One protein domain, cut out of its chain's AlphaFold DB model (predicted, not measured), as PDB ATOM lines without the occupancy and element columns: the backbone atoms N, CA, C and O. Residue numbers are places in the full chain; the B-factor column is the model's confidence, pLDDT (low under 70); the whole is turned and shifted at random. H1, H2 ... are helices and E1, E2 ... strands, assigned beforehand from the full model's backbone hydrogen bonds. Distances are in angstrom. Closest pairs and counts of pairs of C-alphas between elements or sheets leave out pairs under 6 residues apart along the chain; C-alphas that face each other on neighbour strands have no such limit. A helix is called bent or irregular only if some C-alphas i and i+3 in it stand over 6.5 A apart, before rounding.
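Overview. This is residues 3 to 132 of the 134 residues of an uncharacterized protein of Porticoccaceae bacterium (UniProt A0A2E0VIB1). A small two-stranded hairpin, E1 and E2, sits beside one long helix, H5, which runs through the middle of the domain; H3 and H4 cross H5 toward its first end, and short H2 packs on it further along. H6 lies near the far end of H5, H1 is by E2, and residues 62 to 67 stick out. The printed part has 130 residues, with six named helices followed by two named strands, E1 - E2, antiparallel; the class is mostly helix. The whole is compact, with a radius of gyration of the C-alphas of 14.8 A and spans of 42 by 36 by 27 A.

Along the chain. Find C-alpha 120 at (151.925, 140.057, 206.252), where E1, residues 120 to 122, begins; E2, residues 128 to 131, ends at C-alpha 131, (146.075, 139.368, 203.751). H5, residues 74 to 95, starts at C-alpha 74, (145.442, 140.548, 185.283), and is 32.8 A long; it is only just irregular, with C-alphas 91 and 94 6.7 A apart. H3, residues 22 to 43, is 25.5 A long; it is irregular, with C-alphas 24 and 27 9.5 A apart, and has a kink of 94 degrees near residue 29. H4, residues 50 to 61, is 16.4 A long and H6, residues 104 to 112, 12.1 A. H1 is residues 6 to 10 and H2 residues 16 to 19.

Arrangement. In the hairpin E1 and E2, look for N 121 and O 129 at 2.9 A, and N 129 and O 121 at 2.9 A. Residues 3 to 4 pair antiparallel with residues 129 to 130 of E2. The closest C-alphas of H5 and E2 are Val 85 and Phe 130, 7.3 A apart. H5 is the hub, touching four helices. With residues 75 to 83 alone it touches residues 33 to 42 of H3, closest at the C-alphas of Ala 79 and Gln 38, 4.6 A, at a steep tilt of 57 degrees, opposite ways. H4 touches it with residues 53 to 57 alone, closest at the C-alphas of His 53 and Arg 74, 6.9 A. H2 touches H5, with the C-alphas of Ser 19 and Gly 87 closest at 5.3 A. H6 and H5 only just touch, with 3 pairs of C-alphas within 8 A, the closest those of Ile 107 and Tyr 95, 6.8 A. H1 and H5 are close but not clearly touching: the closest C-alphas, Val 9 and Leu 89, are 7.3 A apart. Every O i to N i+4 pair is within hydrogen-bond range in H1, H4 and H6, against 13 of 18 in H3 and 14 of 18 in H5; H2 is too short for such a pair.

Size, cuts and confidence. The C-alphas farthest apart are Lys 71 and Asp 98, 44.3 A. The printed part has no cut; H4 to H5 is a long link of 12 residues. Mean pLDDT of the printed part is 95.0, and no printed residue is under 70.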
ATOM      1  N   ILE A   3     147.365 135.401 200.444       97.19
ATOM      2  CA  ILE A   3     148.215 135.222 199.265       97.19
ATOM      3  C   ILE A   3     149.598 134.776 199.735       97.19
ATOM      4  O   ILE A   3     150.207 135.459 200.549       97.19
ATOM      5  N   ASP A   4     150.100 133.647 199.233       97.62
ATOM      6  CA  ASP A   4     151.449 133.156 199.556       97.62
ATOM      7  C   ASP A   4     152.512 134.098 198.964       97.62
ATOM      8  O   ASP A   4     152.682 134.183 197.747       97.62
ATOM      9  N   VAL A   5     153.231 134.795 199.843       97.88
ATOM     10  CA  VAL A   5     154.299 135.755 199.517       97.88
ATOM     11  C   VAL A   5     155.661 135.277 200.023       97.88
ATOM     12  O   VAL A   5     156.615 136.048 200.108       97.88
ATOM     13  N   THR A   6     155.785 133.982 200.333       97.69
ATOM     14  CA  THR A   6     157.010 133.381 200.888       97.69
ATOM     15  C   THR A   6     158.238 133.658 200.022       97.69
ATOM     16  O   THR A   6     159.318 133.923 200.543       97.69
ATOM     17  N   HIS A   7     158.087 133.626 198.695       97.19
ATOM     18  CA  HIS A   7     159.180 133.921 197.766       97.19
ATOM     19  C   HIS A   7     159.667 135.373 197.895       97.19
ATOM     20  O   HIS A   7     160.869 135.588 198.011       97.19
ATOM     21  N   MET A   8     158.758 136.345 198.015       97.62
ATOM     22  CA  MET A   8     159.113 137.755 198.217       97.62
ATOM     23  C   MET A   8     159.784 137.999 199.572       97.62
ATOM     24  O   MET A   8     160.713 138.793 199.659       97.62
ATOM     25  N   VAL A   9     159.370 137.284 200.626       95.81
ATOM     26  CA  VAL A   9     160.039 137.329 201.942       95.81
ATOM     27  C   VAL A   9     161.473 136.795 201.864       95.81
ATOM     28  O   VAL A   9     162.401 137.401 202.408       95.81
ATOM     29  N   ASN A  10     161.674 135.678 201.164       94.19
ATOM     30  CA  ASN A  10     163.005 135.099 200.967       94.19
ATOM     31  C   ASN A  10     163.913 136.015 200.130       94.19
ATOM     32  O   ASN A  10     165.125 136.032 200.331       94.19
ATOM     33  N   GLU A  11     163.323 136.802 199.232       94.38
ATOM     34  CA  GLU A  11     163.998 137.745 198.339       94.38
ATOM     35  C   GLU A  11     163.878 139.202 198.822       94.38
ATOM     36  O   GLU A  11     164.080 140.126 198.038       94.38
ATOM     37  N   ARG A  12     163.573 139.439 200.112       91.44
ATOM     38  CA  ARG A  12     163.206 140.773 200.640       91.44
ATOM     39  C   ARG A  12     164.180 141.901 200.274       91.44
ATOM     40  O   ARG A  12     163.766 143.034 200.073       91.44
ATOM     41  N   GLN A  13     165.468 141.580 200.144       89.56
ATOM     42  CA  GLN A  13     166.535 142.515 199.769       89.56
ATOM     43  C   GLN A  13     166.280 143.170 198.393       89.56
ATOM     44  O   GLN A  13     166.725 144.286 198.132       89.56
ATOM     45  N   GLU A  14     165.537 142.500 197.508       92.62
ATOM     46  CA  GLU A  14     165.191 143.001 196.176       92.62
ATOM     47  C   GLU A  14     163.928 143.873 196.163       92.62
ATOM     48  O   GLU A  14     163.649 144.529 195.161       92.62
ATOM     49  N   MET A  15     163.176 143.966 197.267       95.69
ATOM     50  CA  MET A  15     161.904 144.704 197.300       95.69
ATOM     51  C   MET A  15     162.090 146.203 197.028       95.69
ATOM     52  O   MET A  15     161.208 146.844 196.452       95.69
ATOM     53  N   CYS A  16     163.269 146.763 197.329       94.50
ATOM     54  CA  CYS A  16     163.632 148.133 196.953       94.50
ATOM     55  C   CYS A  16     163.592 148.380 195.429       94.50
ATOM     56  O   CYS A  16     163.311 149.499 194.994       94.50
ATOM     57  N   LEU A  17     163.804 147.348 194.601       97.12
ATOM     58  CA  LEU A  17     163.702 147.427 193.138       97.12
ATOM     59  C   LEU A  17     162.249 147.523 192.657       97.12
ATOM     60  O   LEU A  17     162.018 147.970 191.533       97.12
ATOM     61  N   LEU A  18     161.292 147.103 193.492       98.00
ATOM     62  CA  LEU A  18     159.868 146.981 193.169       98.00
ATOM     63  C   LEU A  18     159.029 148.118 193.767       98.00
ATOM     64  O   LEU A  18     158.004 148.474 193.195       98.00
ATOM     65  N   SER A  19     159.468 148.728 194.873       96.88
ATOM     66  CA  SER A  19     158.719 149.780 195.590       96.88
ATOM     67  C   SER A  19     159.582 150.964 196.064       96.88
ATOM     68  O   SER A  19     159.159 151.761 196.903       96.88
ATOM     69  N   GLY A  20     160.807 151.097 195.548       94.12
ATOM     70  CA  GLY A  20     161.742 152.168 195.904       94.12
ATOM     71  C   GLY A  20     161.268 153.595 195.590       94.12
ATOM     72  O   GLY A  20     160.453 153.852 194.703       94.12
ATOM     73  N   SER A  21     161.829 154.554 196.321       93.69
ATOM     74  CA  SER A  21     161.489 155.980 196.256       93.69
ATOM     75  C   SER A  21     162.387 156.786 195.304       93.69
ATOM     76  O   SER A  21     163.415 156.310 194.817       93.69
ATOM     77  N   GLN A  22     162.056 158.068 195.093       95.62
ATOM     78  CA  GLN A  22     162.930 159.003 194.367       95.62
ATOM     79  C   GLN A  22     164.293 159.215 195.038       95.62
ATOM     80  O   GLN A  22     165.256 159.560 194.355       95.62
ATOM     81  N   ALA A  23     164.399 159.017 196.356       93.88
ATOM     82  CA  ALA A  23     165.682 159.106 197.047       93.88
ATOM     83  C   ALA A  23     166.628 157.960 196.648       93.88
ATOM     84  O   ALA A  23     167.840 158.150 196.630       93.88
ATOM     85  N   GLU A  24     166.069 156.800 196.298       92.31
ATOM     86  CA  GLU A  24     166.816 155.596 195.926       92.31
ATOM     87  C   GLU A  24     167.106 155.560 194.419       92.31
ATOM     88  O   GLU A  24     168.237 155.300 194.013       92.31
ATOM     89  N   TRP A  25     166.110 155.883 193.585       94.19
ATOM     90  CA  TRP A  25     166.182 155.707 192.125       94.19
ATOM     91  C   TRP A  25     166.127 157.009 191.311       94.19
ATOM     92  O   TRP A  25     166.128 156.982 190.081       94.19
ATOM     93  N   GLY A  26     166.100 158.168 191.968       94.50
ATOM     94  CA  GLY A  26     166.052 159.471 191.305       94.50
ATOM     95  C   GLY A  26     164.687 159.802 190.690       94.50
ATOM     96  O   GLY A  26     163.649 159.275 191.085       94.50
ATOM     97  N   GLY A  27     164.677 160.719 189.717       95.88
ATOM     98  CA  GLY A  27     163.440 161.274 189.142       95.88
ATOM     99  C   GLY A  27     162.527 160.250 188.459       95.88
ATOM    100  O   GLY A  27     161.317 160.458 188.421       95.88
ATOM    101  N   ASP A  28     163.092 159.132 187.997       95.50
ATOM    102  CA  ASP A  28     162.375 158.081 187.267       95.50
ATOM    103  C   ASP A  28     161.960 156.894 188.154       95.50
ATOM    104  O   ASP A  28     161.543 155.859 187.632       95.50
ATOM    105  N   ALA A  29     162.037 157.029 189.485       96.12
ATOM    106  CA  ALA A  29     161.756 155.945 190.430       96.12
ATOM    107  C   ALA A  29     160.431 155.224 190.155       96.12
ATOM    108  O   ALA A  29     160.425 154.006 190.041       96.12
ATOM    109  N   ALA A  30     159.337 155.968 189.958       95.00
ATOM    110  CA  ALA A  30     158.017 155.387 189.705       95.00
ATOM    111  C   ALA A  30     157.987 154.507 188.444       95.00
ATOM    112  O   ALA A  30     157.403 153.428 188.452       95.00
ATOM    113  N   LYS A  31     158.641 154.946 187.361       97.25
ATOM    114  CA  LYS A  31     158.730 154.145 186.136       97.25
ATOM    115  C   LYS A  31     159.604 152.912 186.354       97.25
ATOM    116  O   LYS A  31     159.250 151.829 185.903       97.25
ATOM    117  N   PHE A  32     160.746 153.087 187.014       97.94
ATOM    118  CA  PHE A  32     161.689 152.005 187.271       97.94
ATOM    119  C   PHE A  32     161.053 150.882 188.098       97.94
ATOM    120  O   PHE A  32     161.103 149.719 187.703       97.94
ATOM    121  N   THR A  33     160.411 151.235 189.210       98.06
ATOM    122  CA  THR A  33     159.800 150.271 190.126       98.06
ATOM    123  C   THR A  33     158.562 149.612 189.532       98.06
ATOM    124  O   THR A  33     158.362 148.414 189.729       98.06
ATOM    125  N   TRP A  34     157.775 150.346 188.740       98.19
ATOM    126  CA  TRP A  34     156.657 149.777 187.985       98.19
ATOM    127  C   TRP A  34     157.125 148.762 186.935       98.19
ATOM    128  O   TRP A  34     156.671 147.619 186.949       98.19
ATOM    129  N   ASP A  35     158.088 149.131 186.081       98.31
ATOM    130  CA  ASP A  35     158.628 148.235 185.049       98.31
ATOM    131  C   ASP A  35     159.215 146.950 185.674       98.31
ATOM    132  O   ASP A  35     159.089 145.863 185.108       98.31
ATOM    133  N   ASN A  36     159.867 147.055 186.839       98.38
ATOM    134  CA  ASN A  36     160.392 145.890 187.555       98.38
ATOM    135  C   ASN A  36     159.286 145.042 188.183       98.38
ATOM    136  O   ASN A  36     159.347 143.819 188.083       98.38
ATOM    137  N   SER A  37     158.261 145.666 188.767       98.56
ATOM    138  CA  SER A  37     157.118 144.951 189.349       98.56
ATOM    139  C   SER A  37     156.357 144.155 188.292       98.56
ATOM    140  O   SER A  37     156.008 143.009 188.548       98.56
ATOM    141  N   GLN A  38     156.190 144.700 187.081       98.62
ATOM    142  CA  GLN A  38     155.604 143.963 185.956       98.62
ATOM    143  C   GLN A  38     156.429 142.722 185.580       98.62
ATOM    144  O   GLN A  38     155.872 141.637 185.433       98.62
ATOM    145  N   ARG A  39     157.759 142.854 185.466       98.44
ATOM    146  CA  ARG A  39     158.648 141.719 185.146       98.44
ATOM    147  C   ARG A  39     158.667 140.666 186.250       98.44
ATOM    148  O   ARG A  39     158.673 139.475 185.955       98.44
ATOM    149  N   TYR A  40     158.693 141.095 187.509       98.31
ATOM    150  CA  TYR A  40     158.678 140.189 188.653       98.31
ATOM    151  C   TYR A  40     157.357 139.414 188.712       98.31
ATOM    152  O   TYR A  40     157.366 138.191 188.800       98.31
ATOM    153  N   ALA A  41     156.231 140.116 188.563       97.94
ATOM    154  CA  ALA A  41     154.889 139.540 188.519       97.94
ATOM    155  C   ALA A  41     154.687 138.527 187.379       97.94
ATOM    156  O   ALA A  41     153.956 137.555 187.550       97.94
ATOM    157  N   GLU A  42     155.329 138.728 186.224       97.69
ATOM    158  CA  GLU A  42     155.287 137.772 185.111       97.69
ATOM    159  C   GLU A  42     155.926 136.423 185.488       97.69
ATOM    160  O   GLU A  42     155.433 135.364 185.098       97.69
ATOM    161  N   LEU A  43     157.011 136.454 186.268       96.94
ATOM    162  CA  LEU A  43     157.744 135.262 186.705       96.94
ATOM    163  C   LEU A  43     157.158 134.636 187.979       96.94
ATOM    164  O   LEU A  43     157.227 133.419 188.158       96.94
ATOM    165  N   HIS A  44     156.574 135.467 188.843       97.06
ATOM    166  CA  HIS A  44     156.077 135.108 190.168       97.06
ATOM    167  C   HIS A  44     154.666 135.680 190.402       97.06
ATOM    168  O   HIS A  44     154.481 136.566 191.239       97.06
ATOM    169  N   PRO A  45     153.645 135.212 189.658       97.62
ATOM    170  CA  PRO A  45     152.301 135.761 189.770       97.62
ATOM    171  C   PRO A  45     151.697 135.457 191.146       97.62
ATOM    172  O   PRO A  45     151.557 134.301 191.544       97.62
ATOM    173  N   LEU A  46     151.281 136.508 191.851       98.00
ATOM    174  CA  LEU A  46     150.540 136.406 193.110       98.00
ATOM    175  C   LEU A  46     149.056 136.083 192.870       98.00
ATOM    176  O   LEU A  46     148.427 135.342 193.631       98.00
ATOM    177  N   ILE A  47     148.515 136.643 191.788       97.62
ATOM    178  CA  ILE A  47     147.112 136.666 191.379       97.62
ATOM    179  C   ILE A  47     146.937 135.747 190.160       97.62
ATOM    180  O   ILE A  47     146.747 136.182 189.018       97.62
ATOM    181  N   ASP A  48     147.018 134.444 190.412       96.31
ATOM    182  CA  ASP A  48     147.017 133.357 189.420       96.31
ATOM    183  C   ASP A  48     145.634 132.717 189.183       96.31
ATOM    184  O   ASP A  48     145.476 131.888 188.287       96.31
ATOM    185  N   THR A  49     144.609 133.125 189.940       96.69
ATOM    186  CA  THR A  49     143.227 132.632 189.799       96.69
ATOM    187  C   THR A  49     142.214 133.767 189.635       96.69
ATOM    188  O   THR A  49     142.463 134.913 190.018       96.69
ATOM    189  N   ASP A  50     141.048 133.477 189.055       96.69
ATOM    190  CA  ASP A  50     139.933 134.435 188.931       96.69
ATOM    191  C   ASP A  50     139.424 134.923 190.290       96.69
ATOM    192  O   ASP A  50     139.142 136.106 190.448       96.69
ATOM    193  N   GLU A  51     139.399 134.047 191.294       95.81
ATOM    194  CA  GLU A  51     139.034 134.407 192.667       95.81
ATOM    195  C   GLU A  51     140.015 135.421 193.265       95.81
ATOM    196  O   GLU A  51     139.596 136.470 193.754       95.81
ATOM    197  N   LYS A  52     141.326 135.164 193.149       96.31
ATOM    198  CA  LYS A  52     142.360 136.110 193.587       96.31
ATOM    199  C   LYS A  52     142.265 137.442 192.860       96.31
ATOM    200  O   LYS A  52     142.473 138.479 193.476       96.31
ATOM    201  N   HIS A  53     141.938 137.418 191.570       96.44
ATOM    202  CA  HIS A  53     141.775 138.639 190.787       96.44
ATOM    203  C   HIS A  53     140.620 139.487 191.297       96.44
ATOM    204  O   HIS A  53     140.803 140.673 191.533       96.44
ATOM    205  N   ALA A  54     139.452 138.874 191.499       95.25
ATOM    206  CA  ALA A  54     138.279 139.578 191.999       95.25
ATOM    207  C   ALA A  54     138.557 140.252 193.352       95.25
ATOM    208  O   ALA A  54     138.249 141.427 193.517       95.25
ATOM    209  N   ALA A  55     139.205 139.549 194.285       95.94
ATOM    210  CA  ALA A  55     139.511 140.140 195.585       95.94
ATOM    211  C   ALA A  55     140.644 141.172 195.544       95.94
ATOM    212  O   ALA A  55     140.618 142.112 196.328       95.94
ATOM    213  N   ALA A  56     141.641 141.014 194.665       96.62
ATOM    214  CA  ALA A  56     142.681 142.026 194.493       96.62
ATOM    215  C   ALA A  56     142.084 143.327 193.941       96.62
ATOM    216  O   ALA A  56     142.398 144.400 194.446       96.62
ATOM    217  N   VAL A  57     141.184 143.226 192.955       96.88
ATOM    218  CA  VAL A  57     140.429 144.376 192.437       96.88
ATOM    219  C   VAL A  57     139.632 145.035 193.563       96.88
ATOM    220  O   VAL A  57     139.838 146.217 193.814       96.88
ATOM    221  N   GLU A  58     138.813 144.280 194.302       95.94
ATOM    222  CA  GLU A  58     138.026 144.810 195.428       95.94
ATOM    223  C   GLU A  58     138.907 145.490 196.493       95.94
ATOM    224  O   GLU A  58     138.605 146.589 196.960       95.94
ATOM    225  N   TYR A  59     140.033 144.865 196.847       96.12
ATOM    226  CA  TYR A  59     140.989 145.389 197.820       96.12
ATOM    227  C   TYR A  59     141.586 146.734 197.379       96.12
ATOM    228  O   TYR A  59     141.567 147.699 198.146       96.12
ATOM    229  N   PHE A  60     142.081 146.824 196.139       96.50
ATOM    230  CA  PHE A  60     142.705 148.046 195.623       96.50
ATOM    231  C   PHE A  60     141.692 149.144 195.279       96.50
ATOM    232  O   PHE A  60     142.007 150.327 195.435       96.50
ATOM    233  N   GLU A  61     140.462 148.799 194.889       95.38
ATOM    234  CA  GLU A  61     139.368 149.770 194.752       95.38
ATOM    235  C   GLU A  61     139.055 150.450 196.090       95.38
ATOM    236  O   GLU A  61     138.803 151.657 196.130       95.38
ATOM    237  N   GLY A  62     139.166 149.715 197.203       94.38
ATOM    238  CA  GLY A  62     139.002 150.249 198.556       94.38
ATOM    239  C   GLY A  62     139.958 151.397 198.905       94.38
ATOM    240  O   GLY A  62     139.658 152.191 199.798       94.38
ATOM    241  N   PHE A  63     141.082 151.536 198.193       94.12
ATOM    242  CA  PHE A  63     142.049 152.614 198.424       94.12
ATOM    243  C   PHE A  63     141.608 153.931 197.767       94.12
ATOM    244  O   PHE A  63     142.075 155.001 198.161       94.12
ATOM    245  N   GLY A  64     140.723 153.872 196.763       94.62
ATOM    246  CA  GLY A  64     140.222 155.044 196.038       94.62
ATOM    247  C   GLY A  64     141.273 155.773 195.189       94.62
ATOM    248  O   GLY A  64     141.103 156.957 194.901       94.62
ATOM    249  N   ALA A  65     142.369 155.098 194.824       93.50
ATOM    250  CA  ALA A  65     143.481 155.685 194.070       93.50
ATOM    251  C   ALA A  65     143.440 155.400 192.556       93.50
ATOM    252  O   ALA A  65     144.125 156.083 191.793       93.50
ATOM    253  N   TRP A  66     142.637 154.425 192.121       94.19
ATOM    254  CA  TRP A  66     142.514 154.006 190.724       94.19
ATOM    255  C   TRP A  66     141.048 153.910 190.310       94.19
ATOM    256  O   TRP A  66     140.195 153.538 191.113       94.19
ATOM    257  N   ASP A  67     140.787 154.210 189.040       93.12
ATOM    258  CA  ASP A  67     139.479 154.049 188.410       93.12
ATOM    259  C   ASP A  67     139.471 152.784 187.537       93.12
ATOM    260  O   ASP A  67     140.466 152.478 186.871       93.12
ATOM    261  N   ASP A  68     138.323 152.102 187.476       93.44
ATOM    262  CA  ASP A  68     138.063 150.979 186.563       93.44
ATOM    263  C   ASP A  68     139.072 149.810 186.675       93.44
ATOM    264  O   ASP A  68     139.463 149.220 185.662       93.44
ATOM    265  N   LEU A  69     139.516 149.462 187.892       95.44
ATOM    266  CA  LEU A  69     140.459 148.352 188.119       95.44
ATOM    267  C   LEU A  69     139.921 147.005 187.613       95.44
ATOM    268  O   LEU A  69     140.696 146.160 187.172       95.44
ATOM    269  N   ASP A  70     138.600 146.816 187.590       94.44
ATOM    270  CA  ASP A  70     137.939 145.642 187.011       94.44
ATOM    271  C   ASP A  70     138.227 145.449 185.509       94.44
ATOM    272  O   ASP A  70     138.109 144.336 184.988       94.44
ATOM    273  N   LYS A  71     138.620 146.521 184.810       96.69
ATOM    274  CA  LYS A  71     138.968 146.511 183.381       96.69
ATOM    275  C   LYS A  71     140.462 146.353 183.127       96.69
ATOM    276  O   LYS A  71     140.853 146.204 181.965       96.69
ATOM    277  N   TRP A  72     141.290 146.433 184.164       97.19
ATOM    278  CA  TRP A  72     142.729 146.272 184.012       97.19
ATOM    279  C   TRP A  72     143.064 144.815 183.678       97.19
ATOM    280  O   TRP A  72     142.376 143.889 184.120       97.19
ATOM    281  N   PRO A  73     144.114 144.577 182.880       97.12
ATOM    282  CA  PRO A  73     144.594 143.228 182.639       97.12
ATOM    283  C   PRO A  73     145.143 142.619 183.939       97.12
ATOM    284  O   PRO A  73     145.751 143.305 184.766       97.12
ATOM    285  N   ARG A  74     144.974 141.303 184.107       97.56
ATOM    286  CA  ARG A  74     145.442 140.548 185.283       97.56
ATOM    287  C   ARG A  74     146.930 140.758 185.548       97.56
ATOM    288  O   ARG A  74     147.360 140.713 186.697       97.56
ATOM    289  N   GLU A  75     147.716 140.937 184.499       98.12
ATOM    290  CA  GLU A  75     149.149 141.200 184.554       98.12
ATOM    291  C   GLU A  75     149.450 142.519 185.280       98.12
ATOM    292  O   GLU A  75     150.364 142.576 186.100       98.12
ATOM    293  N   GLU A  76     148.651 143.565 185.050       98.19
ATOM    294  CA  GLU A  76     148.793 144.844 185.756       98.19
ATOM    295  C   GLU A  76     148.281 144.759 187.197       98.19
ATOM    296  O   GLU A  76     148.922 145.304 188.092       98.19
ATOM    297  N   ILE A  77     147.203 144.009 187.450       98.25
ATOM    298  CA  ILE A  77     146.745 143.728 188.822       98.25
ATOM    299  C   ILE A  77     147.795 142.922 189.605       98.25
ATOM    300  O   ILE A  77     148.040 143.206 190.777       98.25
ATOM    301  N   ASN A  78     148.469 141.959 188.967       98.44
ATOM    302  CA  ASN A  78     149.606 141.260 189.570       98.44
ATOM    303  C   ASN A  78     150.758 142.221 189.868       98.44
ATOM    304  O   ASN A  78     151.285 142.191 190.973       98.44
ATOM    305  N   ALA A  79     151.135 143.085 188.920       98.50
ATOM    306  CA  ALA A  79     152.206 144.057 189.127       98.50
ATOM    307  C   ALA A  79     151.896 145.014 190.289       98.50
ATOM    308  O   ALA A  79     152.776 145.296 191.103       98.50
ATOM    309  N   LEU A  80     150.641 145.460 190.402       98.00
ATOM    310  CA  LEU A  80     150.171 146.288 191.510       98.00
ATOM    311  C   LEU A  80     150.250 145.540 192.849       98.00
ATOM    312  O   LEU A  80     150.803 146.069 193.812       98.00
ATOM    313  N   ALA A  81     149.776 144.290 192.895       98.00
ATOM    314  CA  ALA A  81     149.898 143.419 194.063       98.00
ATOM    315  C   ALA A  81     151.356 143.220 194.493       98.00
ATOM    316  O   ALA A  81     151.683 143.397 195.664       98.00
ATOM    317  N   THR A  82     152.240 142.902 193.548       98.50
ATOM    318  CA  THR A  82     153.676 142.736 193.785       98.50
ATOM    319  C   THR A  82     154.299 144.014 194.341       98.50
ATOM    320  O   THR A  82     154.977 143.968 195.364       98.50
ATOM    321  N   GLN A  83     154.053 145.168 193.717       97.69
ATOM    322  CA  GLN A  83     154.592 146.441 194.193       97.69
ATOM    323  C   GLN A  83     154.098 146.783 195.606       97.69
ATOM    324  O   GLN A  83     154.879 147.262 196.430       97.69
ATOM    325  N   HIS A  84     152.825 146.508 195.897       97.12
ATOM    326  CA  HIS A  84     152.219 146.756 197.205       97.12
ATOM    327  C   HIS A  84     152.831 145.877 198.300       97.12
ATOM    328  O   HIS A  84     153.332 146.400 199.291       97.12
ATOM    329  N   VAL A  85     152.898 144.557 198.082       97.56
ATOM    330  CA  VAL A  85     153.538 143.612 199.017       97.56
ATOM    331  C   VAL A  85     155.005 143.978 199.249       97.56
ATOM    332  O   VAL A  85     155.479 143.952 200.385       97.56
ATOM    333  N   ALA A  86     155.726 144.359 198.192       97.50
ATOM    334  CA  ALA A  86     157.104 144.820 198.306       97.50
ATOM    335  C   ALA A  86     157.218 146.092 199.158       97.50
ATOM    336  O   ALA A  86     158.192 146.259 199.884       97.50
ATOM    337  N   GLY A  87     156.248 147.004 199.076       95.25
ATOM    338  CA  GLY A  87     156.154 148.168 199.958       95.25
ATOM    339  C   GLY A  87     156.006 147.762 201.424       95.25
ATOM    340  O   GLY A  87     156.821 148.179 202.244       95.25
ATOM    341  N   SER A  88     155.040 146.892 201.732       93.81
ATOM    342  CA  SER A  88     154.800 146.403 203.096       93.81
ATOM    343  C   SER A  88     156.019 145.693 203.692       93.81
ATOM    344  O   SER A  88     156.413 145.983 204.817       93.81
ATOM    345  N   LEU A  89     156.685 144.819 202.925       94.50
ATOM    346  CA  LEU A  89     157.899 144.130 203.385       94.50
ATOM    347  C   LEU A  89     159.033 145.094 203.736       94.50
ATOM    348  O   LEU A  89     159.785 144.840 204.675       94.50
ATOM    349  N   ARG A  90     159.153 146.210 203.010       92.81
ATOM    350  CA  ARG A  90     160.180 147.218 203.294       92.81
ATOM    351  C   ARG A  90     159.926 147.979 204.585       92.81
ATOM    352  O   ARG A  90     160.882 148.399 205.227       92.81
ATOM    353  N   GLU A  91     158.672 148.129 205.010       90.12
ATOM    354  CA  GLU A  91     158.378 148.718 206.323       90.12
ATOM    355  C   GLU A  91     158.951 147.866 207.466       90.12
ATOM    356  O   GLU A  91     159.283 148.391 208.530       90.12
ATOM    357  N   TYR A  92     159.125 146.560 207.238       91.50
ATOM    358  CA  TYR A  92     159.653 145.637 208.238       91.50
ATOM    359  C   TYR A  92     161.183 145.632 208.314       91.50
ATOM    360  O   TYR A  92     161.723 145.100 209.277       91.50
ATOM    361  N   GLU A  93     161.899 146.265 207.377       88.19
ATOM    362  CA  GLU A  93     163.371 146.351 207.405       88.19
ATOM    363  C   GLU A  93     163.906 147.005 208.692       88.19
ATOM    364  O   GLU A  93     165.036 146.751 209.095       88.19
ATOM    365  N   LEU A  94     163.083 147.793 209.391       88.81
ATOM    366  CA  LEU A  94     163.408 148.363 210.705       88.81
ATOM    367  C   LEU A  94     163.560 147.315 211.823       88.81
ATOM    368  O   LEU A  94     164.079 147.640 212.890       88.81
ATOM    369  N   TYR A  95     163.094 146.090 211.582       92.38
ATOM    370  CA  TYR A  95     163.156 144.940 212.486       92.38
ATOM    371  C   TYR A  95     164.188 143.901 212.030       92.38
ATOM    372  O   TYR A  95     164.207 142.782 212.543       92.38
ATOM    373  N   ALA A  96     165.020 144.251 211.049       91.06
ATOM    374  CA  ALA A  96     166.154 143.438 210.657       91.06
ATOM    375  C   ALA A  96     167.286 143.551 211.690       91.06
ATOM    376  O   ALA A  96     167.560 144.637 212.208       91.06
ATOM    377  N   ASP A  97     167.961 142.440 211.970       89.19
ATOM    378  CA  ASP A  97     169.213 142.444 212.723       89.19
ATOM    379  C   ASP A  97     170.403 142.948 211.875       89.19
ATOM    380  O   ASP A  97     170.259 143.338 210.713       89.19
ATOM    381  N   ASP A  98     171.608 142.947 212.453       87.62
ATOM    382  CA  ASP A  98     172.831 143.391 211.766       87.62
ATOM    383  C   ASP A  98     173.216 142.493 210.565       87.62
ATOM    384  O   ASP A  98     173.995 142.913 209.704       87.62
ATOM    385  N   GLU A  99     172.691 141.264 210.498       87.00
ATOM    386  CA  GLU A  99     172.858 140.329 209.374       87.00
ATOM    387  C   GLU A  99     171.751 140.511 208.313       87.00
ATOM    388  O   GLU A  99     171.835 139.975 207.204       87.00
ATOM    389  N   GLY A 100     170.763 141.357 208.615       84.50
ATOM    390  CA  GLY A 100     169.638 141.717 207.768       84.50
ATOM    391  C   GLY A 100     168.412 140.832 207.973       84.50
ATOM    392  O   GLY A 100     167.432 141.017 207.246       84.50
ATOM    393  N   ASP A 101     168.446 139.862 208.887       89.06
ATOM    394  CA  ASP A 101     167.366 138.906 209.130       89.06
ATOM    395  C   ASP A 101     166.246 139.521 209.968       89.06
ATOM    396  O   ASP A 101     166.480 140.171 210.981       89.06
ATOM    397  N   LEU A 102     165.007 139.341 209.500       91.81
ATOM    398  CA  LEU A 102     163.826 139.912 210.142       91.81
ATOM    399  C   LEU A 102     163.480 139.138 211.415       91.81
ATOM    400  O   LEU A 102     163.254 137.925 211.367       91.81
ATOM    401  N   ASP A 103     163.350 139.861 212.527       94.25
ATOM    402  CA  ASP A 103     162.780 139.332 213.763       94.25
ATOM    403  C   ASP A 103     161.249 139.264 213.645       94.25
ATOM    404  O   ASP A 103     160.516 140.191 213.998       94.25
ATOM    405  N   TRP A 104     160.760 138.149 213.100       92.00
ATOM    406  CA  TRP A 104     159.329 137.917 212.905       92.00
ATOM    407  C   TRP A 104     158.527 137.887 214.208       92.00
ATOM    408  O   TRP A 104     157.352 138.249 214.180       92.00
ATOM    409  N   ASP A 105     159.142 137.517 215.334       94.12
ATOM    410  CA  ASP A 105     158.455 137.491 216.628       94.12
ATOM    411  C   ASP A 105     158.205 138.930 217.123       94.12
ATOM    412  O   ASP A 105     157.119 139.250 217.622       94.12
ATOM    413  N   GLU A 106     159.172 139.841 216.948       94.50
ATOM    414  CA  GLU A 106     158.986 141.262 217.281       94.50
ATOM    415  C   GLU A 106     158.078 141.991 216.275       94.50
ATOM    416  O   GLU A 106     157.319 142.882 216.681       94.50
ATOM    417  N   ILE A 107     158.103 141.606 214.993       94.44
ATOM    418  CA  ILE A 107     157.144 142.088 213.983       94.44
ATOM    419  C   ILE A 107     155.725 141.700 214.397       94.44
ATOM    420  O   ILE A 107     154.875 142.581 214.526       94.44
ATOM    421  N   GLU A 108     155.468 140.420 214.686       94.00
ATOM    422  CA  GLU A 108     154.141 139.942 215.088       94.00
ATOM    423  C   GLU A 108     153.656 140.659 216.355       94.00
ATOM    424  O   GLU A 108     152.525 141.148 216.427       94.00
ATOM    425  N   LYS A 109     154.530 140.812 217.350       94.56
ATOM    426  CA  LYS A 109     154.211 141.568 218.563       94.56
ATOM    427  C   LYS A 109     153.904 143.040 218.264       94.56
ATOM    428  O   LYS A 109     152.943 143.588 218.802       94.56
ATOM    429  N   SER A 110     154.674 143.685 217.389       93.00
ATOM    430  CA  SER A 110     154.436 145.076 216.979       93.00
ATOM    431  C   SER A 110     153.118 145.243 216.214       93.00
ATOM    432  O   SER A 110     152.433 146.251 216.406       93.00
ATOM    433  N   GLN A 111     152.736 144.256 215.401       93.69
ATOM    434  CA  GLN A 111     151.439 144.185 214.721       93.69
ATOM    435  C   GLN A 111     150.290 144.044 215.729       93.69
ATOM    436  O   GLN A 111     149.327 144.809 215.677       93.69
ATOM    437  N   GLN A 112     150.408 143.133 216.703       92.88
ATOM    438  CA  GLN A 112     149.415 142.946 217.772       92.88
ATOM    439  C   GLN A 112     149.241 144.198 218.647       92.88
ATOM    440  O   GLN A 112     148.145 144.483 219.130       92.88
ATOM    441  N   GLU A 113     150.313 144.971 218.836       94.50
ATOM    442  CA  GLU A 113     150.295 146.252 219.546       94.50
ATOM    443  C   GLU A 113     149.818 147.434 218.674       94.50
ATOM    444  O   GLU A 113     149.704 148.554 219.179       94.50
ATOM    445  N   GLY A 114     149.536 147.210 217.385       90.75
ATOM    446  CA  GLY A 114     149.056 148.228 216.445       90.75
ATOM    447  C   GLY A 114     150.102 149.281 216.068       90.75
ATOM    448  O   GLY A 114     149.742 150.415 215.753       90.75
ATOM    449  N   ARG A 115     151.397 148.947 216.149       89.50
ATOM    450  CA  ARG A 115     152.501 149.864 215.806       89.50
ATOM    451  C   ARG A 115     152.836 149.873 214.320       89.50
ATOM    452  O   ARG A 115     153.294 150.898 213.823       89.50
ATOM    453  N   ILE A 116     152.630 148.743 213.651       89.75
ATOM    454  CA  ILE A 116     152.881 148.535 212.221       89.75
ATOM    455  C   ILE A 116     151.718 147.770 211.593       89.75
ATOM    456  O   ILE A 116     150.889 147.194 212.304       89.75
ATOM    457  N   ASN A 117     151.668 147.765 210.264       85.12
ATOM    458  CA  ASN A 117     150.635 147.071 209.503       85.12
ATOM    459  C   ASN A 117     150.715 145.551 209.709       85.12
ATOM    460  O   ASN A 117     151.796 144.963 209.685       85.12
ATOM    461  N   SER A 118     149.555 144.924 209.907       88.56
ATOM    462  CA  SER A 118     149.390 143.483 210.137       88.56
ATOM    463  C   SER A 118     148.947 142.737 208.874       88.56
ATOM    464  O   SER A 118     148.082 141.864 208.927       88.56
ATOM    465  N   ASP A 119     149.449 143.162 207.722       92.69
ATOM    466  CA  ASP A 119     149.066 142.654 206.410       92.69
ATOM    467  C   ASP A 119     149.881 141.431 205.985       92.69
ATOM    468  O   ASP A 119     149.357 140.611 205.240       92.69
ATOM    469  N   ILE A 120     151.106 141.253 206.489       95.75
ATOM    470  CA  ILE A 120     151.925 140.057 206.252       95.75
ATOM    471  C   ILE A 120     152.158 139.303 207.558       95.75
ATOM    472  O   ILE A 120     152.572 139.887 208.559       95.75
ATOM    473  N   PHE A 121     151.936 137.991 207.536       94.25
ATOM    474  CA  PHE A 121     152.084 137.124 208.702       94.25
ATOM    475  C   PHE A 121     152.636 135.746 208.324       94.25
ATOM    476  O   PHE A 121     152.571 135.313 207.170       94.25
ATOM    477  N   ARG A 122     153.189 135.046 209.316       95.38
ATOM    478  CA  ARG A 122     153.694 133.679 209.172       95.38
ATOM    479  C   ARG A 122     152.587 132.675 209.491       95.38
ATOM    480  O   ARG A 122     151.970 132.758 210.546       95.38
ATOM    481  N   GLY A 123     152.349 131.724 208.594       94.75
ATOM    482  CA  GLY A 123     151.415 130.622 208.817       94.75
ATOM    483  C   GLY A 123     152.033 129.458 209.597       94.75
ATOM    484  O   GLY A 123     153.256 129.310 209.685       94.75
ATOM    485  N   ASP A 124     151.171 128.571 210.099       94.25
ATOM    486  CA  ASP A 124     151.562 127.354 210.833       94.25
ATOM    487  C   ASP A 124     152.355 126.348 209.975       94.25
ATOM    488  O   ASP A 124     153.006 125.439 210.495       94.25
ATOM    489  N   ASP A 125     152.307 126.491 208.650       95.94
ATOM    490  CA  ASP A 125     153.034 125.668 207.683       95.94
ATOM    491  C   ASP A 125     154.428 126.225 207.335       95.94
ATOM    492  O   ASP A 125     155.141 125.663 206.500       95.94
ATOM    493  N   GLY A 126     154.837 127.312 207.998       93.50
ATOM    494  CA  GLY A 126     156.125 127.964 207.799       93.50
ATOM    495  C   GLY A 126     156.186 128.880 206.578       93.50
ATOM    496  O   GLY A 126     157.272 129.382 206.282       93.50
ATOM    497  N   LYS A 127     155.064 129.106 205.890       97.44
ATOM    498  CA  LYS A 127     154.954 130.077 204.801       97.44
ATOM    499  C   LYS A 127     154.591 131.463 205.312       97.44
ATOM    500  O   LYS A 127     154.169 131.632 206.454       97.44
ATOM    501  N   PHE A 128     154.743 132.448 204.438       97.31
ATOM    502  CA  PHE A 128     154.321 133.817 204.688       97.31
ATOM    503  C   PHE A 128     153.163 134.187 203.780       97.31
ATOM    504  O   PHE A 128     153.179 133.898 202.581       97.31
ATOM    505  N   TYR A 129     152.177 134.850 204.366       97.62
ATOM    506  CA  TYR A 129     150.940 135.214 203.707       97.62
ATOM    507  C   TYR A 129     150.702 136.706 203.811       97.62
ATOM    508  O   TYR A 129     150.880 137.285 204.877       97.62
ATOM    509  N   PHE A 130     150.264 137.305 202.709       97.31
ATOM    510  CA  PHE A 130     149.696 138.642 202.690       97.31
ATOM    511  C   PHE A 130     148.166 138.547 202.739       97.31
ATOM    512  O   PHE A 130     147.561 137.811 201.953       97.31
ATOM    513  N   TYR A 131     147.526 139.298 203.630       95.56
ATOM    514  CA  TYR A 131     146.075 139.368 203.751       95.56
ATOM    515  C   TYR A 131     145.491 140.484 202.869       95.56
ATOM    516  O   TYR A 131     145.484 141.658 203.230       95.56
ATOM    517  N   MET A 132     144.929 140.102 201.718       90.69
ATOM    518  CA  MET A 132     144.057 140.957 200.904       90.69
ATOM    519  C   MET A 132     142.618 140.817 201.393       90.69
ATOM    520  O   MET A 132     141.875 139.936 200.946       90.69
TER     521      MET A 132